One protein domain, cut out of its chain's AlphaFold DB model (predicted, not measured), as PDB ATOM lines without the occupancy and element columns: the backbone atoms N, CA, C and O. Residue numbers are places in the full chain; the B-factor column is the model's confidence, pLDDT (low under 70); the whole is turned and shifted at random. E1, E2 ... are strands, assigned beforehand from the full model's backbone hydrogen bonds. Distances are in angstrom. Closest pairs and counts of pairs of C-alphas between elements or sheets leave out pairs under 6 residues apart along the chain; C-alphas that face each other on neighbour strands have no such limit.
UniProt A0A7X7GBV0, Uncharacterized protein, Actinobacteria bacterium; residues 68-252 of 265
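What this domain is: This is residues 68 to 252 of the 265 residues of an uncharacterized protein of Actinobacteria bacterium (UniProt A0A7X7GBV0). Two twisted five-strand sheets lie partly face to face as a sandwich, their strands running nearly along each other, and the hairpin E4 and E5 prolongs one sheet into a thin arm. At the other end of the long axis the hairpin of E10 and E11 reaches away, while long loops, residues 90 to 106 and 149 to 171, join strands at the sides. The printed part has 185 residues with no named helix and twelve named strands, E1 to E12 in chain order; the class is all strand, though under half of the residues, 89, are in named elements. The sheets run E1, E12, E11, E10, E7 and E2, E3, E6, E8, E9, both antiparallel. The whole is compact, with a radius of gyration of the C-alphas of 18.1 A and spans of 60 by 43 by 33 A.

Where its parts are: Start the first sheet at C-alpha 70, (164.482, 205.418, 186.809), where E1, residues 70 to 78, begins; it runs 20.8 A. Beside it come E12, residues 228 to 235, 22.0 A; E11, residues 209 to 223, the longest at 32.2 A; E10, residues 193 to 203, 29.4 A; and E7, residues 143 to 148. The second sheet holds E2, residues 85 to 89; E3, residues 107 to 113; E6, residues 130 to 136, 20.0 A; E8, residues 172 to 179, 23.9 A; and E9, residues 185 to 187. Find E4, residues 117 to 121, and E5, residues 124 to 128, each 13.0 A, near C-alpha 121 at (154.111, 232.203, 225.779). E12 ends at C-alpha 235, (160.519, 208.158, 185.462).

How they stand to each other: In the first sheet, look for N 72 and O 233 of E1 and E12, 3.1 A apart, N 216 and O 234 of E11 and E12, 2.9 A, N 197 and O 215 of E10 and E11, 2.9 A, and N 145 and O 196 of E7 and E10, 2.9 A. E10, E11 and E12 form a meander, each strand the antiparallel neighbour of the one before. E11 bends by 76 degrees at residue 218. In the sandwich, two sheets face to face, the facing parts are 11.3 A centre to centre; the C-alphas of Leu 133 in E6 and Phe 223 in E11, their closest, are 7.6 A apart. In the second sheet, N 110 and O 134 of E3 and E6 are 2.9 A apart, and N 175 and O 133 of E8 and E6 2.9 A. E5 runs on into E6 at 15 degrees, and N 126 and O 119 of the hairpin E4 and E5 are 2.8 A apart.

The domain as a whole: The C-alphas farthest apart, of Arg 122 and Glu 205, are 65.2 A apart. The printed part has no cut. The links E2 to E3 and E7 to E8 are long. Mean pLDDT of the printed part is 93.9, and residues 151 to 153 are under 70.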
ATOM      1  N   PRO A  68     160.707 198.853 183.123       98.00
ATOM      2  CA  PRO A  68     161.892 199.460 183.715       98.00
ATOM      3  C   PRO A  68     161.764 200.983 183.783       98.00
ATOM      4  O   PRO A  68     161.399 201.626 182.797       98.00
ATOM      5  N   MET A  69     162.088 201.572 184.932       98.56
ATOM      6  CA  MET A  69     162.071 203.025 185.138       98.56
ATOM      7  C   MET A  69     163.286 203.473 185.942       98.56
ATOM      8  O   MET A  69     163.892 202.688 186.677       98.56
ATOM      9  N   TYR A  70     163.621 204.757 185.834       98.62
ATOM     10  CA  TYR A  70     164.482 205.418 186.809       98.62
ATOM     11  C   TYR A  70     163.649 205.674 188.062       98.62
ATOM     12  O   TYR A  70     162.885 206.640 188.115       98.62
ATOM     13  N   ALA A  71     163.753 204.777 189.040       98.44
ATOM     14  CA  ALA A  71     163.023 204.878 190.297       98.44
ATOM     15  C   ALA A  71     163.994 205.082 191.458       98.44
ATOM     16  O   ALA A  71     164.921 204.292 191.642       98.44
ATOM     17  N   LYS A  72     163.808 206.149 192.236       98.38
ATOM     18  CA  LYS A  72     164.709 206.477 193.345       98.38
ATOM     19  C   LYS A  72     163.961 207.172 194.473       98.38
ATOM     20  O   LYS A  72     163.174 208.093 194.249       98.38
ATOM     21  N   MET A  73     164.259 206.747 195.694       98.19
ATOM     22  CA  MET A  73     163.877 207.433 196.917       98.19
ATOM     23  C   MET A  73     164.985 208.403 197.316       98.19
ATOM     24  O   MET A  73     166.152 208.031 197.457       98.19
ATOM     25  N   LEU A  74     164.618 209.663 197.504       97.94
ATOM     26  CA  LEU A  74     165.472 210.671 198.106       97.94
ATOM     27  C   LEU A  74     164.927 210.952 199.490       97.94
ATOM     28  O   LEU A  74     163.749 211.272 199.654       97.94
ATOM     29  N   ARG A  75     165.794 210.795 200.483       96.62
ATOM     30  CA  ARG A  75     165.451 210.998 201.876       96.62
ATOM     31  C   ARG A  75     166.426 211.987 202.463       96.62
ATOM     32  O   ARG A  75     167.619 211.701 202.515       96.62
ATOM     33  N   ASP A  76     165.874 213.093 202.935       96.12
ATOM     34  CA  ASP A  76     166.564 214.016 203.819       96.12
ATOM     35  C   ASP A  76     167.838 214.605 203.177       96.12
ATOM     36  O   ASP A  76     168.888 214.740 203.808       96.12
ATOM     37  N   ILE A  77     167.754 214.895 201.871       96.69
ATOM     38  CA  ILE A  77     168.862 215.451 201.089       96.69
ATOM     39  C   ILE A  77     168.864 216.979 201.208       96.69
ATOM     40  O   ILE A  77     167.797 217.586 201.132       96.69
ATOM     41  N   PRO A  78     170.024 217.633 201.376       96.56
ATOM     42  CA  PRO A  78     170.074 219.090 201.408       96.56
ATOM     43  C   PRO A  78     169.816 219.658 200.010       96.56
ATOM     44  O   PRO A  78     170.400 219.178 199.035       96.56
ATOM     45  N   ILE A  79     168.977 220.692 199.915       96.56
ATOM     46  CA  ILE A  79     168.941 221.561 198.734       96.56
ATOM     47  C   ILE A  79     170.221 222.422 198.774       96.56
ATOM     48  O   ILE A  79     170.425 223.116 199.767       96.56
ATOM     49  N   PRO A  80     171.109 222.348 197.761       93.44
ATOM     50  CA  PRO A  80     172.461 222.912 197.851       93.44
ATOM     51  C   PRO A  80     172.543 224.426 198.087       93.44
ATOM     52  O   PRO A  80     173.390 224.861 198.863       93.44
ATOM     53  N   ASP A  81     171.665 225.208 197.452       86.50
ATOM     54  CA  ASP A  81     171.662 226.672 197.541       86.50
ATOM     55  C   ASP A  81     170.359 227.170 198.177       86.50
ATOM     56  O   ASP A  81     169.274 227.028 197.607       86.50
ATOM     57  N   GLU A  82     170.458 227.795 199.350       76.06
ATOM     58  CA  GLU A  82     169.327 228.487 199.973       76.06
ATOM     59  C   GLU A  82     169.040 229.807 199.231       76.06
ATOM     60  O   GLU A  82     169.939 230.623 199.027       76.06
ATOM     61  N   GLY A  83     167.789 230.013 198.799       74.88
ATOM     62  CA  GLY A  83     167.354 231.205 198.056       74.88
ATOM     63  C   GLY A  83     167.674 231.215 196.553       74.88
ATOM     64  O   GLY A  83     167.425 232.220 195.884       74.88
ATOM     65  N   GLY A  84     168.232 230.127 196.005       88.94
ATOM     66  CA  GLY A  84     168.517 229.967 194.576       88.94
ATOM     67  C   GLY A  84     167.777 228.777 193.947       88.94
ATOM     68  O   GLY A  84     167.487 227.799 194.636       88.94
ATOM     69  N   PRO A  85     167.458 228.820 192.637       95.69
ATOM     70  CA  PRO A  85     166.911 227.664 191.933       95.69
ATOM     71  C   PRO A  85     168.001 226.615 191.661       95.69
ATOM     72  O   PRO A  85     169.007 226.915 191.020       95.69
ATOM     73  N   VAL A  86     167.767 225.367 192.071       97.19
ATOM     74  CA  VAL A  86     168.672 224.233 191.831       97.19
ATOM     75  C   VAL A  86     167.969 223.146 191.021       97.19
ATOM     76  O   VAL A  86     166.930 222.621 191.424       97.19
ATOM     77  N   GLY A  87     168.536 222.801 189.864       97.88
ATOM     78  CA  GLY A  87     168.018 221.741 188.998       97.88
ATOM     79  C   GLY A  87     168.338 220.340 189.521       97.88
ATOM     80  O   GLY A  87     169.414 220.102 190.065       97.88
ATOM     81  N   PHE A  88     167.430 219.397 189.296       98.56
ATOM     82  CA  PHE A  88     167.582 217.976 189.590       98.56
ATOM     83  C   PHE A  88     167.262 217.151 188.341       98.56
ATOM     84  O   PHE A  88     166.202 217.314 187.735       98.56
ATOM     85  N   ASP A  89     168.174 216.255 187.974       98.69
ATOM     86  CA  ASP A  89     168.021 215.349 186.836       98.69
ATOM     87  C   ASP A  89     167.453 214.021 187.321       98.69
ATOM     88  O   ASP A  89     168.107 213.282 188.058       98.69
ATOM     89  N   LEU A  90     166.230 213.699 186.902       98.50
ATOM     90  CA  LEU A  90     165.529 212.490 187.333       98.50
ATOM     91  C   LEU A  90     166.145 211.223 186.724       98.50
ATOM     92  O   LEU A  90     166.046 210.152 187.311       98.50
ATOM     93  N   SER A  91     166.807 211.319 185.568       98.00
ATOM     94  CA  SER A  91     167.475 210.170 184.939       98.00
ATOM     95  C   SER A  91     168.875 209.911 185.500       98.00
ATOM     96  O   SER A  91     169.309 208.764 185.570       98.00
ATOM     97  N   ALA A  92     169.578 210.963 185.932       98.12
ATOM     98  CA  ALA A  92     170.843 210.830 186.656       98.12
ATOM     99  C   ALA A  92     170.617 210.558 188.153       98.12
ATOM    100  O   ALA A  92     171.464 209.964 188.821       98.12
ATOM    101  N   GLY A  93     169.461 210.969 188.674       97.81
ATOM    102  CA  GLY A  93     169.118 210.926 190.086       97.81
ATOM    103  C   GLY A  93     170.022 211.809 190.938       97.81
ATOM    104  O   GLY A  93     170.339 211.421 192.065       97.81
ATOM    105  N   ASP A  94     170.452 212.945 190.400       97.94
ATOM    106  CA  ASP A  94     171.427 213.837 191.021       97.94
ATOM    107  C   ASP A  94     171.127 215.303 190.688       97.94
ATOM    108  O   ASP A  94     170.416 215.609 189.723       97.94
ATOM    109  N   TRP A  95     171.682 216.212 191.486       98.19
ATOM    110  CA  TRP A  95     171.628 217.641 191.205       98.19
ATOM    111  C   TRP A  95     172.320 217.959 189.876       98.19
ATOM    112  O   TRP A  95     173.262 217.283 189.459       98.19
ATOM    113  N   VAL A  96     171.859 219.005 189.202       98.06
ATOM    114  CA  VAL A  96     172.525 219.554 188.019       98.06
ATOM    115  C   VAL A  96     173.748 220.365 188.455       98.06
ATOM    116  O   VAL A  96     173.810 220.875 189.578       98.06
ATOM    117  N   ALA A  97     174.738 220.481 187.566       95.56
ATOM    118  CA  ALA A  97     175.901 221.337 187.779       95.56
ATOM    119  C   ALA A  97     175.491 222.747 188.268       95.56
ATOM    120  O   ALA A  97     174.521 223.311 187.755       95.56
ATOM    121  N   PRO A  98     176.225 223.337 189.230       95.56
ATOM    122  CA  PRO A  98     177.520 222.886 189.757       95.56
ATOM    123  C   PRO A  98     177.445 221.854 190.900       95.56
ATOM    124  O   PRO A  98     178.490 221.404 191.362       95.56
ATOM    125  N   HIS A  99     176.250 221.470 191.352       95.88
ATOM    126  CA  HIS A  99     176.061 220.728 192.611       95.88
ATOM    127  C   HIS A  99     176.046 219.207 192.473       95.88
ATOM    128  O   HIS A  99     176.093 218.492 193.473       95.88
ATOM    129  N   GLY A 100     175.989 218.710 191.242       96.69
ATOM    130  CA  GLY A 100     176.012 217.287 190.936       96.69
ATOM    131  C   GLY A 100     176.304 217.020 189.463       96.69
ATOM    132  O   GLY A 100     176.644 217.924 188.693       96.69
ATOM    133  N   GLY A 101     176.201 215.750 189.076       97.75
ATOM    134  CA  GLY A 101     176.474 215.261 187.722       97.75
ATOM    135  C   GLY A 101     175.270 215.265 186.773       97.75
ATOM    136  O   GLY A 101     175.395 214.788 185.640       97.75
ATOM    137  N   GLY A 102     174.111 215.758 187.219       98.00
ATOM    138  CA  GLY A 102     172.899 215.876 186.411       98.00
ATOM    139  C   GLY A 102     173.089 216.801 185.207       98.00
ATOM    140  O   GLY A 102     173.841 217.776 185.257       98.00
ATOM    141  N   LYS A 103     172.399 216.495 184.102       97.62
ATOM    142  CA  LYS A 103     172.525 217.215 182.821       97.62
ATOM    143  C   LYS A 103     171.249 217.943 182.418       97.62
ATOM    144  O   LYS A 103     171.314 218.909 181.661       97.62
ATOM    145  N   HIS A 104     170.105 217.480 182.904       97.19
ATOM    146  CA  HIS A 104     168.795 218.035 182.595       97.19
ATOM    147  C   HIS A 104     168.087 218.417 183.892       97.19
ATOM    148  O   HIS A 104     167.861 217.562 184.736       97.19
ATOM    149  N   GLY A 105     167.726 219.691 184.065       97.25
ATOM    150  CA  GLY A 105     166.953 220.149 185.225       97.25
ATOM    151  C   GLY A 105     165.482 219.762 185.108       97.25
ATOM    152  O   GLY A 105     164.636 220.629 184.919       97.25
ATOM    153  N   ASP A 106     165.165 218.472 185.163       98.50
ATOM    154  CA  ASP A 106     163.794 217.976 185.001       98.50
ATOM    155  C   ASP A 106     162.847 218.611 186.037       98.50
ATOM    156  O   ASP A 106     161.752 219.058 185.695       98.50
ATOM    157  N   LEU A 107     163.315 218.717 187.285       98.38
ATOM    158  CA  LEU A 107     162.706 219.521 188.345       98.38
ATOM    159  C   LEU A 107     163.692 220.596 188.798       98.38
ATOM    160  O   LEU A 107     164.894 220.353 188.864       98.38
ATOM    161  N   VAL A 108     163.190 221.771 189.151       98.12
ATOM    162  CA  VAL A 108     163.963 222.880 189.704       98.12
ATOM    163  C   VAL A 108     163.373 223.226 191.061       98.12
ATOM    164  O   VAL A 108     162.184 223.514 191.176       98.12
ATOM    165  N   PHE A 109     164.204 223.172 192.094       98.06
ATOM    166  CA  PHE A 109     163.807 223.435 193.469       98.06
ATOM    167  C   PHE A 109     164.323 224.797 193.901       98.06
ATOM    168  O   PHE A 109     165.503 225.090 193.751       98.06
ATOM    169  N   HIS A 110     163.441 225.612 194.463       97.62
ATOM    170  CA  HIS A 110     163.793 226.867 195.105       97.62
ATOM    171  C   HIS A 110     163.223 226.848 196.521       97.62
ATOM    172  O   HIS A 110     162.006 226.876 196.715       97.62
ATOM    173  N   TYR A 111     164.122 226.743 197.495       96.88
ATOM    174  CA  TYR A 111     163.802 226.790 198.913       96.88
ATOM    175  C   TYR A 111     164.065 228.185 199.477       96.88
ATOM    176  O   TYR A 111     165.132 228.757 199.254       96.88
ATOM    177  N   GLU A 112     163.104 228.697 200.235       95.00
ATOM    178  CA  GLU A 112     163.210 229.964 200.949       95.00
ATOM    179  C   GLU A 112     162.798 229.755 202.404       95.00
ATOM    180  O   GLU A 112     161.721 229.221 202.680       95.00
ATOM    181  N   SER A 113     163.627 230.218 203.337       92.44
ATOM    182  CA  SER A 113     163.276 230.328 204.749       92.44
ATOM    183  C   SER A 113     163.222 231.802 205.144       92.44
ATOM    184  O   SER A 113     164.035 232.623 204.714       92.44
ATOM    185  N   LYS A 114     162.228 232.181 205.948       88.50
ATOM    186  CA  LYS A 114     162.246 233.482 206.617       88.50
ATOM    187  C   LYS A 114     163.020 233.359 207.923       88.50
ATOM    188  O   LYS A 114     162.930 232.310 208.565       88.50
ATOM    189  N   PRO A 115     163.700 234.437 208.358       79.44
ATOM    190  CA  PRO A 115     164.375 234.456 209.643       79.44
ATOM    191  C   PRO A 115     163.447 233.971 210.748       79.44
ATOM    192  O   PRO A 115     162.305 234.431 210.867       79.44
ATOM    193  N   GLU A 116     163.945 233.032 211.540       77.31
ATOM    194  CA  GLU A 116     163.181 232.505 212.650       77.31
ATOM    195  C   GLU A 116     162.891 233.626 213.659       77.31
ATOM    196  O   GLU A 116     163.753 234.436 214.011       77.31
ATOM    197  N   GLY A 117     161.646 233.681 214.114       79.06
ATOM    198  CA  GLY A 117     161.196 234.581 215.163       79.06
ATOM    199  C   GLY A 117     160.946 233.815 216.454       79.06
ATOM    200  O   GLY A 117     160.962 232.586 216.494       79.06
ATOM    201  N   THR A 118     160.652 234.546 217.523       83.62
ATOM    202  CA  THR A 118     160.305 233.952 218.815       83.62
ATOM    203  C   THR A 118     158.995 234.549 219.311       83.62
ATOM    204  O   THR A 118     158.837 235.769 219.363       83.62
ATOM    205  N   ILE A 119     158.052 233.690 219.698       82.19
ATOM    206  CA  ILE A 119     156.805 234.087 220.359       82.19
ATOM    207  C   ILE A 119     156.940 233.806 221.854       82.19
ATOM    208  O   ILE A 119     157.247 232.685 222.260       82.19
ATOM    209  N   SER A 120     156.675 234.812 222.685       86.00
ATOM    210  CA  SER A 120     156.587 234.639 224.136       86.00
ATOM    211  C   SER A 120     155.255 234.003 224.522       86.00
ATOM    212  O   SER A 120     154.193 234.520 224.183       86.00
ATOM    213  N   THR A 121     155.300 232.907 225.277       82.81
ATOM    214  CA  THR A 121     154.111 232.203 225.779       82.81
ATOM    215  C   THR A 121     154.141 232.125 227.305       82.81
ATOM    216  O   THR A 121     155.187 232.327 227.925       82.81
ATOM    217  N   ARG A 122     153.020 231.742 227.937       87.44
ATOM    218  CA  ARG A 122     152.979 231.474 229.391       87.44
ATOM    219  C   ARG A 122     153.894 230.322 229.842       87.44
ATOM    220  O   ARG A 122     154.115 230.162 231.036       87.44
ATOM    221  N   TYR A 123     154.390 229.520 228.898       85.69
ATOM    222  CA  TYR A 123     155.285 228.384 229.123       85.69
ATOM    223  C   TYR A 123     156.733 228.665 228.691       85.69
ATOM    224  O   TYR A 123     157.566 227.766 228.748       85.69
ATOM    225  N   GLY A 124     157.037 229.898 228.270       86.25
ATOM    226  CA  GLY A 124     158.350 230.304 227.768       86.25
ATOM    227  C   GLY A 124     158.357 230.671 226.276       86.25
ATOM    228  O   GLY A 124     157.313 230.619 225.617       86.25
ATOM    229  N   PRO A 125     159.515 231.101 225.747       86.50
ATOM    230  CA  PRO A 125     159.682 231.445 224.338       86.50
ATOM    231  C   PRO A 125     159.569 230.210 223.437       86.50
ATOM    232  O   PRO A 125     160.108 229.149 223.748       86.50
ATOM    233  N   VAL A 126     158.890 230.361 222.301       85.31
ATOM    234  CA  VAL A 126     158.739 229.324 221.277       85.31
ATOM    235  C   VAL A 126     159.225 229.865 219.939       85.31
ATOM    236  O   VAL A 126     158.804 230.941 219.517       85.31
ATOM    237  N   GLN A 127     160.075 229.098 219.259       84.62
ATOM    238  CA  GLN A 127     160.585 229.455 217.938       84.62
ATOM    239  C   GLN A 127     159.492 229.320 216.868       84.62
ATOM    240  O   GLN A 127     158.714 228.352 216.858       84.62
ATOM    241  N   THR A 128     159.415 230.303 215.975       86.56
ATOM    242  CA  THR A 128     158.574 230.275 214.779       86.56
ATOM    243  C   THR A 128     159.398 229.851 213.581       86.56
ATOM    244  O   THR A 128     160.571 230.188 213.475       86.56
ATOM    245  N   TYR A 129     158.744 229.189 212.640       89.50
ATOM    246  CA  TYR A 129     159.304 228.858 211.341       89.50
ATOM    247  C   TYR A 129     158.335 229.338 210.263       89.50
ATOM    248  O   TYR A 129     157.122 229.373 210.488       89.50
ATOM    249  N   ASP A 130     158.870 229.728 209.115       94.56
ATOM    250  CA  ASP A 130     158.112 230.076 207.916       94.56
ATOM    251  C   ASP A 130     159.024 229.829 206.721       94.56
ATOM    252  O   ASP A 130     159.955 230.592 206.480       94.56
ATOM    253  N   TYR A 131     158.798 228.717 206.036       95.00
ATOM    254  CA  TYR A 131     159.617 228.292 204.916       95.00
ATOM    255  C   TYR A 131     158.741 227.755 203.790       95.00
ATOM    256  O   TYR A 131     157.634 227.246 204.004       95.00
ATOM    257  N   SER A 132     159.229 227.894 202.565       96.81
ATOM    258  CA  SER A 132     158.527 227.481 201.361       96.81
ATOM    259  C   SER A 132     159.447 226.777 200.384       96.81
ATOM    260  O   SER A 132     160.634 227.076 200.286       96.81
ATOM    261  N   LEU A 133     158.858 225.856 199.632       97.81
ATOM    262  CA  LEU A 133     159.487 225.176 198.517       97.81
ATOM    263  C   LEU A 133     158.673 225.454 197.261       97.81
ATOM    264  O   LEU A 133     157.491 225.109 197.187       97.81
ATOM    265  N   THR A 134     159.316 226.048 196.265       98.06
ATOM    266  CA  THR A 134     158.788 226.120 194.906       98.06
ATOM    267  C   THR A 134     159.461 225.045 194.066       98.06
ATOM    268  O   THR A 134     160.684 225.010 193.963       98.06
ATOM    269  N   ILE A 135     158.655 224.163 193.479       98.12
ATOM    270  CA  ILE A 135     159.082 223.191 192.472       98.12
ATOM    271  C   ILE A 135     158.602 223.700 191.118       98.12
ATOM    272  O   ILE A 135     157.398 223.894 190.932       98.12
ATOM    273  N   SER A 136     159.514 223.894 190.176       97.94
ATOM    274  CA  SER A 136     159.192 224.203 188.784       97.94
ATOM    275  C   SER A 136     159.803 223.187 187.824       97.94
ATOM    276  O   SER A 136     160.687 222.415 188.190       97.94
ATOM    277  N   THR A 137     159.314 223.156 186.590       97.50
ATOM    278  CA  THR A 137     159.884 222.353 185.504       97.50
ATOM    279  C   THR A 137     160.596 223.234 184.484       97.50
ATOM    280  O   THR A 137     160.226 224.390 184.292       97.50
ATOM    281  N   SER A 138     161.617 222.692 183.814       90.31
ATOM    282  CA  SER A 138     162.450 223.485 182.892       90.31
ATOM    283  C   SER A 138     161.749 223.905 181.599       90.31
ATOM    284  O   SER A 138     162.092 224.951 181.050       90.31
ATOM    285  N   ASN A 139     160.769 223.136 181.111       93.06
ATOM    286  CA  ASN A 139     160.017 223.498 179.908       93.06
ATOM    287  C   ASN A 139     158.598 223.962 180.263       93.06
ATOM    288  O   ASN A 139     157.970 223.448 181.184       93.06
ATOM    289  N   GLU A 140     158.056 224.885 179.468       88.88
ATOM    290  CA  GLU A 140     156.705 225.446 179.647       88.88
ATOM    291  C   GLU A 140     155.596 224.378 179.615       88.88
ATOM    292  O   GLU A 140     154.582 224.499 180.295       88.88
ATOM    293  N   SER A 141     155.782 223.329 178.811       95.00
ATOM    294  CA  SER A 141     154.826 222.224 178.697       95.00
ATOM    295  C   SER A 141     155.161 221.034 179.584       95.00
ATOM    296  O   SER A 141     154.431 220.045 179.561       95.00
ATOM    297  N   ASP A 142     156.213 221.112 180.385       97.94
ATOM    298  CA  ASP A 142     156.428 220.149 181.453       97.94
ATOM    299  C   ASP A 142     155.497 220.472 182.633       97.94
ATOM    300  O   ASP A 142     154.780 221.476 182.643       97.94
ATOM    301  N   GLY A 143     155.461 219.592 183.626       98.19
ATOM    302  CA  GLY A 143     154.813 219.926 184.880       98.19
ATOM    303  C   GLY A 143     154.480 218.738 185.757       98.19
ATOM    304  O   GLY A 143     154.801 217.580 185.479       98.19
ATOM    305  N   LEU A 144     153.771 219.068 186.829       98.44
ATOM    306  CA  LEU A 144     153.260 218.141 187.821       98.44
ATOM    307  C   LEU A 144     151.736 218.146 187.772       98.44
ATOM    308  O   LEU A 144     151.111 219.203 187.775       98.44
ATOM    309  N   LEU A 145     151.126 216.967 187.775       98.50
ATOM    310  CA  LEU A 145     149.686 216.809 187.946       98.50
ATOM    311  C   LEU A 145     149.423 216.163 189.301       98.50
ATOM    312  O   LEU A 145     149.716 214.988 189.515       98.50
ATOM    313  N   ALA A 146     148.872 216.948 190.219       97.69
ATOM    314  CA  ALA A 146     148.572 216.506 191.571       97.69
ATOM    315  C   ALA A 146     147.372 215.565 191.597       97.69
ATOM    316  O   ALA A 146     146.313 215.889 191.061       97.69
ATOM    317  N   VAL A 147     147.509 214.445 192.295       96.88
ATOM    318  CA  VAL A 147     146.426 213.484 192.506       96.88
ATOM    319  C   VAL A 147     146.383 213.059 193.968       96.88
ATOM    320  O   VAL A 147     147.413 212.993 194.642       96.88
ATOM    321  N   SER A 148     145.181 212.809 194.481       93.56
ATOM    322  CA  SER A 148     144.994 212.268 195.828       93.56
ATOM    323  C   SER A 148     144.838 210.753 195.746       93.56
ATOM    324  O   SER A 148     144.082 210.246 194.919       93.56
ATOM    325  N   SER A 149     145.558 210.041 196.607       87.06
ATOM    326  CA  SER A 149     145.338 208.627 196.884       87.06
ATOM    327  C   SER A 149     145.355 208.427 198.397       87.06
ATOM    328  O   SER A 149     146.353 208.785 199.037       87.06
ATOM    329  N   PRO A 150     144.300 207.838 198.986       73.81
ATOM    330  CA  PRO A 150     144.230 207.629 200.424       73.81
ATOM    331  C   PRO A 150     145.397 206.758 200.905       73.81
ATOM    332  O   PRO A 150     145.734 205.753 200.284       73.81
ATOM    333  N   LEU A 151     146.006 207.149 202.028       66.00
ATOM    334  CA  LEU A 151     147.023 206.351 202.729       66.00
ATOM    335  C   LEU A 151     146.423 205.325 203.698       66.00
ATOM    336  O   LEU A 151     147.120 204.438 204.185       66.00
ATOM    337  N   ARG A 152     145.148 205.502 204.059       59.78
ATOM    338  CA  ARG A 152     144.460 204.735 205.102       59.78
ATOM    339  C   ARG A 152     143.183 204.138 204.533       59.78
ATOM    340  O   ARG A 152     142.488 204.791 203.762       59.78
ATOM    341  N   GLY A 153     142.865 202.927 204.976       61.34
ATOM    342  CA  GLY A 153     141.799 202.127 204.380       61.34
ATOM    343  C   GLY A 153     142.341 201.291 203.226       61.34
ATOM    344  O   GLY A 153     143.345 201.643 202.606       61.34
ATOM    345  N   GLY A 154     141.733 200.127 203.022       72.06
ATOM    346  CA  GLY A 154     142.305 199.093 202.177       72.06
ATOM    347  C   GLY A 154     142.599 199.548 200.752       72.06
ATOM    348  O   GLY A 154     141.739 200.123 200.086       72.06
ATOM    349  N   HIS A 155     143.820 199.294 200.298       83.25
ATOM    350  CA  HIS A 155     144.329 199.756 199.015       83.25
ATOM    351  C   HIS A 155     145.115 198.657 198.307       83.25
ATOM    352  O   HIS A 155     145.647 197.732 198.923       83.25
ATOM    353  N   SER A 156     145.168 198.789 196.985       89.50
ATOM    354  CA  SER A 156     146.052 198.023 196.115       89.50
ATOM    355  C   SER A 156     147.491 198.508 196.282       89.50
ATOM    356  O   SER A 156     147.726 199.702 196.459       89.50
ATOM    357  N   ALA A 157     148.454 197.594 196.168       90.06
ATOM    358  CA  ALA A 157     149.874 197.936 196.124       90.06
ATOM    359  C   ALA A 157     150.218 198.884 194.964       90.06
ATOM    360  O   ALA A 157     151.118 199.708 195.084       90.06
ATOM    361  N   LEU A 158     149.471 198.810 193.856       92.50
ATOM    362  CA  LEU A 158     149.477 199.865 192.849       92.50
ATOM    363  C   LEU A 158     148.681 201.067 193.378       92.50
ATOM    364  O   LEU A 158     147.448 201.023 193.409       92.50
ATOM    365  N   ARG A 159     149.404 202.121 193.780       90.12
ATOM    366  CA  ARG A 159     148.857 203.331 194.419       90.12
ATOM    367  C   ARG A 159     148.172 204.292 193.445       90.12
ATOM    368  O   ARG A 159     147.217 204.964 193.816       90.12
ATOM    369  N   LEU A 160     148.671 204.383 192.215       93.88
ATOM    370  CA  LEU A 160     148.188 205.319 191.196       93.88
ATOM    371  C   LEU A 160     147.673 204.576 189.957       93.88
ATOM    372  O   LEU A 160     148.067 203.434 189.724       93.88
ATOM    373  N   PRO A 161     146.817 205.207 189.132       95.00
ATOM    374  CA  PRO A 161     146.469 204.668 187.824       95.00
ATOM    375  C   PRO A 161     147.704 204.286 187.004       95.00
ATOM    376  O   PRO A 161     148.738 204.948 187.053       95.00
ATOM    377  N   LYS A 162     147.558 203.235 186.199       96.44
ATOM    378  CA  LYS A 162     148.633 202.678 185.366       96.44
ATOM    379  C   LYS A 162     149.162 203.637 184.309       96.44
ATOM    380  O   LYS A 162     150.273 203.455 183.838       96.44
ATOM    381  N   GLN A 163     148.342 204.593 183.885       97.56
ATOM    382  CA  GLN A 163     148.677 205.543 182.835       97.56
ATOM    383  C   GLN A 163     148.667 206.959 183.400       97.56
ATOM    384  O   GLN A 163     147.700 207.362 184.053       97.56
ATOM    385  N   ALA A 164     149.730 207.703 183.120       97.75
ATOM    386  CA  ALA A 164     149.790 209.131 183.357       97.75
ATOM    387  C   ALA A 164     148.820 209.864 182.410       97.75
ATOM    388  O   ALA A 164     148.773 209.542 181.221       97.75
ATOM    389  N   PRO A 165     148.049 210.853 182.889       97.31
ATOM    390  CA  PRO A 165     147.177 211.651 182.031       97.31
ATOM    391  C   PRO A 165     147.950 212.418 180.951       97.31
ATOM    392  O   PRO A 165     149.133 212.716 181.108       97.31
ATOM    393  N   LYS A 166     147.279 212.788 179.855       93.25
ATOM    394  CA  LYS A 166     147.885 213.608 178.791       93.25
ATOM    395  C   LYS A 166     148.029 215.075 179.177       93.25
ATOM    396  O   LYS A 166     149.032 215.687 178.824       93.25
ATOM    397  N   ASP A 167     147.069 215.592 179.937       94.31
ATOM    398  CA  ASP A 167     146.869 217.016 180.198       94.31
ATOM    399  C   ASP A 167     146.683 217.303 181.697       94.31
ATOM    400  O   ASP A 167     146.558 216.387 182.509       94.31
ATOM    401  N   GLY A 168     146.649 218.588 182.059       96.19
ATOM    402  CA  GLY A 168     146.428 219.054 183.437       96.19
ATOM    403  C   GLY A 168     147.702 219.291 184.254       96.19
ATOM    404  O   GLY A 168     147.620 219.642 185.428       96.19
ATOM    405  N   TYR A 169     148.874 219.121 183.642       97.94
ATOM    406  CA  TYR A 169     150.161 219.416 184.268       97.94
ATOM    407  C   TYR A 169     150.329 220.915 184.502       97.94
ATOM    408  O   TYR A 169     150.108 221.717 183.594       97.94
ATOM    409  N   VAL A 170     150.756 221.277 185.712       97.69
ATOM    410  CA  VAL A 170     151.137 222.650 186.054       97.69
ATOM    411  C   VAL A 170     152.663 222.754 186.143       97.69
ATOM    412  O   VAL A 170     153.281 221.903 186.787       97.69
ATOM    413  N   PRO A 171     153.286 223.770 185.521       97.44
ATOM    414  CA  PRO A 171     154.745 223.867 185.437       97.44
ATOM    415  C   PRO A 171     155.393 224.273 186.762       97.44
ATOM    416  O   PRO A 171     156.582 224.051 186.952       97.44
ATOM    417  N   THR A 172     154.619 224.855 187.683       97.88
ATOM    418  CA  THR A 172     155.116 225.351 188.968       97.88
ATOM    419  C   THR A 172     154.143 225.015 190.086       97.88
ATOM    420  O   THR A 172     152.927 225.165 189.940       97.88
ATOM    421  N   ARG A 173     154.684 224.610 191.234       97.19
ATOM    422  CA  ARG A 173     153.953 224.431 192.485       97.19
ATOM    423  C   ARG A 173     154.752 225.002 193.646       97.19
ATOM    424  O   ARG A 173     155.902 224.632 193.836       97.19
ATOM    425  N   THR A 174     154.100 225.816 194.467       97.75
ATOM    426  CA  THR A 174     154.669 226.318 195.722       97.75
ATOM    427  C   THR A 174     153.958 225.675 196.905       97.75
ATOM    428  O   THR A 174     152.739 225.505 196.895       97.75
ATOM    429  N   MET A 175     154.735 225.290 197.910       97.88
ATOM    430  CA  MET A 175     154.277 224.741 199.181       97.88
ATOM    431  C   MET A 175     154.881 225.565 200.308       97.88
ATOM    432  O   MET A 175     156.064 225.892 200.249       97.88
ATOM    433  N   ARG A 176     154.102 225.869 201.343       97.50
ATOM    434  CA  ARG A 176     154.557 226.618 202.512       97.50
ATOM    435  C   ARG A 176     154.262 225.859 203.800       97.50
ATOM    436  O   ARG A 176     153.231 225.199 203.938       97.50
ATOM    437  N   VAL A 177     155.174 225.984 204.755       96.75
ATOM    438  CA  VAL A 177     155.040 225.452 206.106       96.75
ATOM    439  C   VAL A 177     155.411 226.559 207.082       96.75
ATOM    440  O   VAL A 177     156.492 227.139 206.996       96.75
ATOM    441  N   TYR A 178     154.502 226.892 207.996       95.06
ATOM    442  CA  TYR A 178     154.734 227.978 208.942       95.06
ATOM    443  C   TYR A 178     153.990 227.794 210.261       95.06
ATOM    444  O   TYR A 178     152.991 227.079 210.346       95.06
ATOM    445  N   ARG A 179     154.471 228.476 211.300       91.38
ATOM    446  CA  ARG A 179     153.760 228.649 212.569       91.38
ATOM    447  C   ARG A 179     153.239 230.077 212.669       91.38
ATOM    448  O   ARG A 179     154.012 231.021 212.522       91.38
ATOM    449  N   ASP A 180     151.942 230.236 212.912       86.69
ATOM    450  CA  ASP A 180     151.333 231.558 213.072       86.69
ATOM    451  C   ASP A 180     151.522 232.139 214.486       86.69
ATOM    452  O   ASP A 180     152.148 231.541 215.368       86.69
ATOM    453  N   ARG A 181     150.987 233.348 214.700       81.94
ATOM    454  CA  ARG A 181     151.079 234.060 215.983       81.94
ATOM    455  C   ARG A 181     150.280 233.395 217.107       81.94
ATOM    456  O   ARG A 181     150.613 233.613 218.269       81.94
ATOM    457  N   ASP A 182     149.299 232.566 216.764       85.19
ATOM    458  CA  ASP A 182     148.472 231.801 217.701       85.19
ATOM    459  C   ASP A 182     149.085 230.420 218.008       85.19
ATOM    460  O   ASP A 182     148.471 229.582 218.668       85.19
ATOM    461  N   MET A 183     150.331 230.193 217.572       83.50
ATOM    462  CA  MET A 183     151.098 228.953 217.715       83.50
ATOM    463  C   MET A 183     150.532 227.760 216.934       83.50
ATOM    464  O   MET A 183     150.970 226.622 217.146       83.50
ATOM    465  N   GLN A 184     149.611 227.992 216.000       89.19
ATOM    466  CA  GLN A 184     149.103 226.943 215.134       89.19
ATOM    467  C   GLN A 184     150.108 226.664 214.015       89.19
ATOM    468  O   GLN A 184     150.703 227.569 213.430       89.19
ATOM    469  N   SER A 185     150.338 225.378 213.753       92.06
ATOM    470  CA  SER A 185     151.207 224.928 212.663       92.06
ATOM    471  C   SER A 185     150.364 224.720 211.409       92.06
ATOM    472  O   SER A 185     149.351 224.022 211.457       92.06
ATOM    473  N   HIS A 186     150.799 225.313 210.303       95.31
ATOM    474  CA  HIS A 186     150.168 225.241 208.991       95.31
ATOM    475  C   HIS A 186     151.133 224.584 208.012       95.31
ATOM    476  O   HIS A 186     152.333 224.865 208.035       95.31
ATOM    477  N   SER A 187     150.616 223.706 207.159       97.06
ATOM    478  CA  SER A 187     151.415 222.996 206.166       97.06
ATOM    479  C   SER A 187     150.590 222.714 204.919       97.06
ATOM    480  O   SER A 187     149.501 222.145 205.007       97.06
ATOM    481  N   ASP A 188     151.145 223.059 203.759       97.81
ATOM    482  CA  ASP A 188     150.605 222.658 202.458       97.81
ATOM    483  C   ASP A 188     150.978 221.215 202.077       97.81
ATOM    484  O   ASP A 188     150.544 220.725 201.024       97.81
ATOM    485  N   ILE A 189     151.806 220.537 202.885       96.50
ATOM    486  CA  ILE A 189     152.181 219.132 202.691       96.50
ATOM    487  C   ILE A 189     150.985 218.250 203.041       96.50
ATOM    488  O   ILE A 189     150.370 218.386 204.099       96.50
ATOM    489  N   ARG A 190     150.666 217.313 202.154       95.06
ATOM    490  CA  ARG A 190     149.511 216.428 202.281       95.06
ATOM    491  C   ARG A 190     149.926 214.972 202.187       95.06
ATOM    492  O   ARG A 190     150.483 214.552 201.180       95.06
ATOM    493  N   GLU A 191     149.573 214.175 203.191       91.75
ATOM    494  CA  GLU A 191     149.946 212.756 203.210       91.75
ATOM    495  C   GLU A 191     149.295 211.957 202.053       91.75
ATOM    496  O   GLU A 191     149.875 211.012 201.517       91.75
ATOM    497  N   ASP A 192     148.099 212.362 201.617       93.25
ATOM    498  CA  ASP A 192     147.357 211.730 200.520       93.25
ATOM    499  C   ASP A 192     147.805 212.189 199.123       93.25
ATOM    500  O   ASP A 192     147.340 211.645 198.119       93.25
ATOM    501  N   ARG A 193     148.691 213.185 199.024       95.81
ATOM    502  CA  ARG A 193     149.081 213.766 197.740       95.81
ATOM    503  C   ARG A 193     150.163 212.944 197.057       95.81
ATOM    504  O   ARG A 193     151.061 212.403 197.689       95.81
ATOM    505  N   ASN A 194     150.024 212.845 195.746       97.06
ATOM    506  CA  ASN A 194     150.926 212.195 194.810       97.06
ATOM    507  C   ASN A 194     150.942 213.018 193.525       97.06
ATOM    508  O   ASN A 194     150.146 213.953 193.367       97.06
ATOM    509  N   TYR A 195     151.801 212.637 192.584       98.31
ATOM    510  CA  TYR A 195     151.883 213.332 191.309       98.31
ATOM    511  C   TYR A 195     152.063 212.373 190.146       98.31
ATOM    512  O   TYR A 195     152.774 211.379 190.263       98.31
ATOM    513  N   PHE A 196     151.486 212.730 189.004       98.75
ATOM    514  CA  PHE A 196     152.078 212.388 187.717       98.75
ATOM    515  C   PHE A 196     153.039 213.502 187.303       98.75
ATOM    516  O   PHE A 196     152.819 214.670 187.636       98.75
ATOM    517  N   LEU A 197     154.090 213.145 186.574       97.69
ATOM    518  CA  LEU A 197     155.094 214.078 186.073       97.69
ATOM    519  C   LEU A 197     155.177 213.971 184.546       97.69
ATOM    520  O   LEU A 197     155.101 212.868 184.001       97.69
ATOM    521  N   ARG A 198     155.344 215.111 183.873       98.50
ATOM    522  CA  ARG A 198     155.687 215.196 182.449       98.50
ATOM    523  C   ARG A 198     156.913 216.084 182.306       98.50
ATOM    524  O   ARG A 198     156.858 217.235 182.724       98.50
ATOM    525  N   VAL A 199     157.998 215.557 181.745       98.44
ATOM    526  CA  VAL A 199     159.271 216.283 181.582       98.44
ATOM    527  C   VAL A 199     159.870 216.086 180.199       98.44
ATOM    528  O   VAL A 199     159.508 215.155 179.474       98.44
ATOM    529  N   ARG A 200     160.833 216.946 179.849       97.25
ATOM    530  CA  ARG A 200     161.593 216.880 178.591       97.25
ATOM    531  C   ARG A 200     160.689 216.951 177.367       97.25
ATOM    532  O   ARG A 200     160.950 216.292 176.356       97.25
ATOM    533  N   THR A 201     159.626 217.748 177.458       97.44
ATOM    534  CA  THR A 201     158.759 218.001 176.311       97.44
ATOM    535  C   THR A 201     159.555 218.579 175.142       97.44
ATOM    536  O   THR A 201     160.407 219.450 175.311       97.44
ATOM    537  N   ARG A 202     159.271 218.090 173.937       96.62
ATOM    538  CA  ARG A 202     159.708 218.682 172.671       96.62
ATOM    539  C   ARG A 202     158.474 219.050 171.875       96.62
ATOM    540  O   ARG A 202     157.543 218.246 171.796       96.62
ATOM    541  N   LYS A 203     158.487 220.248 171.301       95.69
ATOM    542  CA  LYS A 203     157.415 220.757 170.451       95.69
ATOM    543  C   LYS A 203     157.841 220.746 168.983       95.69
ATOM    544  O   LYS A 203     159.034 220.868 168.704       95.69
ATOM    545  N   ASP A 204     156.885 220.571 168.079       95.88
ATOM    546  CA  ASP A 204     157.066 220.899 166.661       95.88
ATOM    547  C   ASP A 204     156.970 222.420 166.421       95.88
ATOM    548  O   ASP A 204     156.838 223.206 167.364       95.88
ATOM    549  N   GLU A 205     157.069 222.837 165.157       96.06
ATOM    550  CA  GLU A 205     156.980 224.246 164.740       96.06
ATOM    551  C   GLU A 205     155.610 224.874 165.046       96.06
ATOM    552  O   GLU A 205     155.526 226.078 165.289       96.06
ATOM    553  N   ASP A 206     154.558 224.053 165.112       95.19
ATOM    554  CA  ASP A 206     153.187 224.462 165.432       95.19
ATOM    555  C   ASP A 206     152.932 224.528 166.953       95.19
ATOM    556  O   ASP A 206     151.857 224.931 167.403       95.19
ATOM    557  N   GLY A 207     153.921 224.146 167.770       92.50
ATOM    558  CA  GLY A 207     153.840 224.152 169.228       92.50
ATOM    559  C   GLY A 207     153.213 222.895 169.841       92.50
ATOM    560  O   GLY A 207     153.027 222.853 171.064       92.50
ATOM    561  N   ASN A 208     152.918 221.860 169.049       93.94
ATOM    562  CA  ASN A 208     152.374 220.596 169.542       93.94
ATOM    563  C   ASN A 208     153.467 219.754 170.193       93.94
ATOM    564  O   ASN A 208     154.577 219.641 169.676       93.94
ATOM    565  N   ILE A 209     153.147 219.095 171.306       94.81
ATOM    566  CA  ILE A 209     154.076 218.170 171.963       94.81
ATOM    567  C   ILE A 209     154.245 216.920 171.085       94.81
ATOM    568  O   ILE A 209     153.319 216.122 170.956       94.81
ATOM    569  N   VAL A 210     155.444 216.727 170.534       96.50
ATOM    570  CA  VAL A 210     155.814 215.544 169.731       96.50
ATOM    571  C   VAL A 210     156.568 214.487 170.536       96.50
ATOM    572  O   VAL A 210     156.648 213.328 170.134       96.50
ATOM    573  N   SER A 211     157.133 214.872 171.679       97.06
ATOM    574  CA  SER A 211     157.833 213.967 172.592       97.06
ATOM    575  C   SER A 211     157.718 214.472 174.021       97.06
ATOM    576  O   SER A 211     157.877 215.667 174.249       97.06
ATOM    577  N   ALA A 212     157.533 213.573 174.982       97.62
ATOM    578  CA  ALA A 212     157.686 213.834 176.411       97.62
ATOM    579  C   ALA A 212     158.055 212.542 177.151       97.62
ATOM    580  O   ALA A 212     157.779 211.451 176.652       97.62
ATOM    581  N   LEU A 213     158.643 212.663 178.338       98.56
ATOM    582  CA  LEU A 213     158.752 211.557 179.286       98.56
ATOM    583  C   LEU A 213     157.682 211.701 180.362       98.56
ATOM    584  O   LEU A 213     157.412 212.811 180.827       98.56
ATOM    585  N   TYR A 214     157.107 210.572 180.766       98.69
ATOM    586  CA  TYR A 214     156.096 210.509 181.812       98.69
ATOM    587  C   TYR A 214     156.606 209.738 183.022       98.69
ATOM    588  O   TYR A 214     157.472 208.867 182.937       98.69
ATOM    589  N   GLY A 215     156.052 210.061 184.178       98.44
ATOM    590  CA  GLY A 215     156.421 209.423 185.424       98.44
ATOM    591  C   GLY A 215     155.419 209.700 186.524       98.44
ATOM    592  O   GLY A 215     154.353 210.282 186.307       98.44
ATOM    593  N   LYS A 216     155.783 209.290 187.731       98.44
ATOM    594  CA  LYS A 216     154.989 209.517 188.933       98.44
ATOM    595  C   LYS A 216     155.866 209.799 190.142       98.44
ATOM    596  O   LYS A 216     157.046 209.453 190.173       98.44
ATOM    597  N   ILE A 217     155.256 210.402 191.150       98.06
ATOM    598  CA  ILE A 217     155.842 210.642 192.465       98.06
ATOM    599  C   ILE A 217     154.900 210.031 193.494       98.06
ATOM    600  O   ILE A 217     153.711 210.365 193.531       98.06
ATOM    601  N   HIS A 218     155.432 209.111 194.297       95.31
ATOM    602  CA  HIS A 218     154.710 208.538 195.426       95.31
ATOM    603  C   HIS A 218     154.895 209.434 196.646       95.31
ATOM    604  O   HIS A 218     156.014 209.652 197.111       95.31
ATOM    605  N   GLY A 219     153.774 209.893 197.192       94.31
ATOM    606  CA  GLY A 219     153.754 210.867 198.270       94.31
ATOM    607  C   GLY A 219     153.990 212.292 197.784       94.31
ATOM    608  O   GLY A 219     154.139 212.576 196.592       94.31
ATOM    609  N   ASP A 220     153.976 213.195 198.752       96.44
ATOM    610  CA  ASP A 220     154.234 214.603 198.526       96.44
ATOM    611  C   ASP A 220     155.734 214.914 198.561       96.44
ATOM    612  O   ASP A 220     156.536 214.096 199.013       96.44
ATOM    613  N   PHE A 221     156.113 216.123 198.150       98.00
ATOM    614  CA  PHE A 221     157.437 216.647 198.475       98.00
ATOM    615  C   PHE A 221     157.437 217.073 199.942       98.00
ATOM    616  O   PHE A 221     156.689 217.972 200.330       98.00
ATOM    617  N   THR A 222     158.263 216.439 200.768       97.75
ATOM    618  CA  THR A 222     158.421 216.837 202.171       97.75
ATOM    619  C   THR A 222     159.720 217.597 202.339       97.75
ATOM    620  O   THR A 222     160.750 217.152 201.829       97.75
ATOM    621  N   PHE A 223     159.682 218.700 203.074       96.75
ATOM    622  CA  PHE A 223     160.858 219.498 203.380       96.75
ATOM    623  C   PHE A 223     160.754 220.101 204.777       96.75
ATOM    624  O   PHE A 223     159.648 220.259 205.297       96.75
ATOM    625  N   ASP A 224     161.897 220.403 205.387       94.06
ATOM    626  CA  ASP A 224     161.968 221.037 206.702       94.06
ATOM    627  C   ASP A 224     162.579 222.446 206.653       94.06
ATOM    628  O   ASP A 224     163.023 222.923 205.610       94.06
ATOM    629  N   HIS A 225     162.601 223.099 207.817       91.00
ATOM    630  CA  HIS A 225     163.165 224.435 208.041       91.00
ATOM    631  C   HIS A 225     164.660 224.584 207.698       91.00
ATOM    632  O   HIS A 225     165.153 225.707 207.644       91.00
ATOM    633  N   SER A 226     165.382 223.487 207.461       91.25
ATOM    634  CA  SER A 226     166.791 223.492 207.056       91.25
ATOM    635  C   SER A 226     166.989 223.209 205.561       91.25
ATOM    636  O   SER A 226     168.115 222.999 205.116       91.25
ATOM    637  N   GLY A 227     165.904 223.170 204.778       93.88
ATOM    638  CA  GLY A 227     165.967 222.891 203.342       93.88
ATOM    639  C   GLY A 227     166.264 221.426 203.015       93.88
ATOM    640  O   GLY A 227     166.766 221.127 201.929       93.88
ATOM    641  N   ARG A 228     165.973 220.493 203.933       96.81
ATOM    642  CA  ARG A 228     166.142 219.052 203.690       96.81
ATOM    643  C   ARG A 228     164.927 218.477 202.984       96.81
ATOM    644  O   ARG A 228     163.840 218.469 203.541       96.81
ATOM    645  N   LEU A 229     165.113 217.981 201.766       97.94
ATOM    646  CA  LEU A 229     164.070 217.502 200.864       97.94
ATOM    647  C   LEU A 229     163.964 215.969 200.882       97.94
ATOM    648  O   LEU A 229     164.970 215.258 200.896       97.94
ATOM    649  N   SER A 230     162.741 215.443 200.812       98.44
ATOM    650  CA  SER A 230     162.479 214.028 200.518       98.44
ATOM    651  C   SER A 230     161.329 213.863 199.527       98.44
ATOM    652  O   SER A 230     160.320 214.562 199.619       98.44
ATOM    653  N   PHE A 231     161.479 212.918 198.599       98.19
ATOM    654  CA  PHE A 231     160.433 212.454 197.685       98.19
ATOM    655  C   PHE A 231     160.848 211.125 197.034       98.19
ATOM    656  O   PHE A 231     162.030 210.787 196.984       98.19
ATOM    657  N   THR A 232     159.878 210.366 196.524       98.19
ATOM    658  CA  THR A 232     160.124 209.127 195.763       98.19
ATOM    659  C   THR A 232     159.534 209.270 194.374       98.19
ATOM    660  O   THR A 232     158.334 209.513 194.252       98.19
ATOM    661  N   TYR A 233     160.347 209.106 193.335       98.56
ATOM    662  CA  TYR A 233     159.905 209.258 191.950       98.56
ATOM    663  C   TYR A 233     160.183 208.011 191.115       98.56
ATOM    664  O   TYR A 233     161.028 207.187 191.463       98.56
ATOM    665  N   TYR A 234     159.469 207.930 189.995       98.62
ATOM    666  CA  TYR A 234     159.581 206.908 188.964       98.62
ATOM    667  C   TYR A 234     159.464 207.620 187.619       98.62
ATOM    668  O   TYR A 234     158.431 208.232 187.340       98.62
ATOM    669  N   LEU A 235     160.510 207.571 186.799       98.75
ATOM    670  CA  LEU A 235     160.519 208.158 185.462       98.75
ATOM    671  C   LEU A 235     160.620 207.053 184.412       98.75
ATOM    672  O   LEU A 235     161.615 206.324 184.367       98.75
ATOM    673  N   ASN A 236     159.613 206.964 183.547       98.50
ATOM    674  CA  ASN A 236     159.659 206.101 182.379       98.50
ATOM    675  C   ASN A 236     160.526 206.769 181.293       98.50
ATOM    676  O   ASN A 236     160.209 207.886 180.874       98.50
ATOM    677  N   PRO A 237     161.629 206.136 180.849       98.00
ATOM    678  CA  PRO A 237     162.509 206.721 179.840       98.00
ATOM    679  C   PRO A 237     161.970 206.615 178.408       98.00
ATOM    680  O   PRO A 237     162.561 207.215 177.511       98.00
ATOM    681  N   GLU A 238     160.911 205.834 178.173       98.19
ATOM    682  CA  GLU A 238     160.362 205.605 176.838       98.19
ATOM    683  C   GLU A 238     159.563 206.838 176.368       98.19
ATOM    684  O   GLU A 238     158.586 207.227 177.020       98.19
ATOM    685  N   PRO A 239     159.943 207.480 175.245       97.69
ATOM    686  CA  PRO A 239     159.254 208.667 174.753       97.69
ATOM    687  C   PRO A 239     157.764 208.430 174.481       97.69
ATOM    688  O   PRO A 239     157.383 207.480 173.803       97.69
ATOM    689  N   ASN A 240     156.921 209.350 174.957       97.38
ATOM    690  CA  ASN A 240     155.460 209.354 174.803       97.38
ATOM    691  C   ASN A 240     154.714 208.164 175.430       97.38
ATOM    692  O   ASN A 240     153.492 208.077 175.291       97.38
ATOM    693  N   GLU A 241     155.402 207.278 176.149       97.81
ATOM    694  CA  GLU A 241     154.772 206.181 176.875       97.81
ATOM    695  C   GLU A 241     154.182 206.697 178.192       97.81
ATOM    696  O   GLU A 241     154.887 207.216 179.053       97.81
ATOM    697  N   GLN A 242     152.869 206.539 178.354       97.25
ATOM    698  CA  GLN A 242     152.139 206.979 179.547       97.25
ATOM    699  C   GLN A 242     152.087 205.911 180.630       97.25
ATOM    700  O   GLN A 242     151.684 206.216 181.749       97.25
ATOM    701  N   ASN A 243     152.466 204.670 180.327       97.88
ATOM    702  CA  ASN A 243     152.520 203.617 181.326       97.88
ATOM    703  C   ASN A 243     153.519 203.961 182.448       97.88
ATOM    704  O   ASN A 243     154.712 204.134 182.201       97.88
ATOM    705  N   VAL A 244     153.015 204.030 183.681       97.50
ATOM    706  CA  VAL A 244     153.764 204.291 184.917       97.50
ATOM    707  C   VAL A 244     153.658 203.129 185.925       97.50
ATOM    708  O   VAL A 244     153.870 203.322 187.124       97.50
ATOM    709  N   GLU A 245     153.321 201.918 185.464       97.69
ATOM    710  CA  GLU A 245     153.540 200.678 186.225       97.69
ATOM    711  C   GLU A 245     155.048 200.374 186.248       97.69
ATOM    712  O   GLU A 245     155.635 200.075 185.207       97.69
ATOM    713  N   PHE A 246     155.687 200.459 187.414       97.81
ATOM    714  CA  PHE A 246     157.116 200.191 187.560       97.81
ATOM    715  C   PHE A 246     157.375 198.698 187.791       97.81
ATOM    716  O   PHE A 246     156.673 198.049 188.569       97.81
ATOM    717  N   ASP A 247     158.389 198.157 187.114       96.69
ATOM    718  CA  ASP A 247     158.939 196.835 187.408       96.69
ATOM    719  C   ASP A 247     160.047 196.940 188.477       96.69
ATOM    720  O   ASP A 247     161.168 197.352 188.158       96.69
ATOM    721  N   PRO A 248     159.790 196.534 189.737       92.88
ATOM    722  CA  PRO A 248     160.777 196.621 190.811       92.88
ATOM    723  C   PRO A 248     161.969 195.671 190.633       92.88
ATOM    724  O   PRO A 248     162.954 195.793 191.359       92.88
ATOM    725  N   THR A 249     161.903 194.722 189.696       94.12
ATOM    726  CA  THR A 249     163.025 193.829 189.377       94.12
ATOM    727  C   THR A 249     163.985 194.434 188.350       94.12
ATOM    728  O   THR A 249     165.140 194.012 188.268       94.12
ATOM    729  N   GLU A 250     163.554 195.476 187.633       95.31
ATOM    730  CA  GLU A 250     164.311 196.126 186.561       95.31
ATOM    731  C   GLU A 250     164.441 197.645 186.771       95.31
ATOM    732  O   GLU A 250     164.175 198.456 185.883       95.31
ATOM    733  N   ASN A 251     164.918 198.061 187.949       97.94
ATOM    734  CA  ASN A 251     165.320 199.454 188.154       97.94
ATOM    735  C   ASN A 251     166.497 199.824 187.228       97.94
ATOM    736  O   ASN A 251     167.500 199.103 187.136       97.94
ATOM    737  N   LEU A 252     166.388 200.967 186.544       98.19
ATOM    738  CA  LEU A 252     167.417 201.453 185.623       98.19
ATOM    739  C   LEU A 252     168.638 202.033 186.346       98.19
ATOM    740  O   LEU A 252     169.731 202.072 185.773       98.19
TER     741      LEU A 252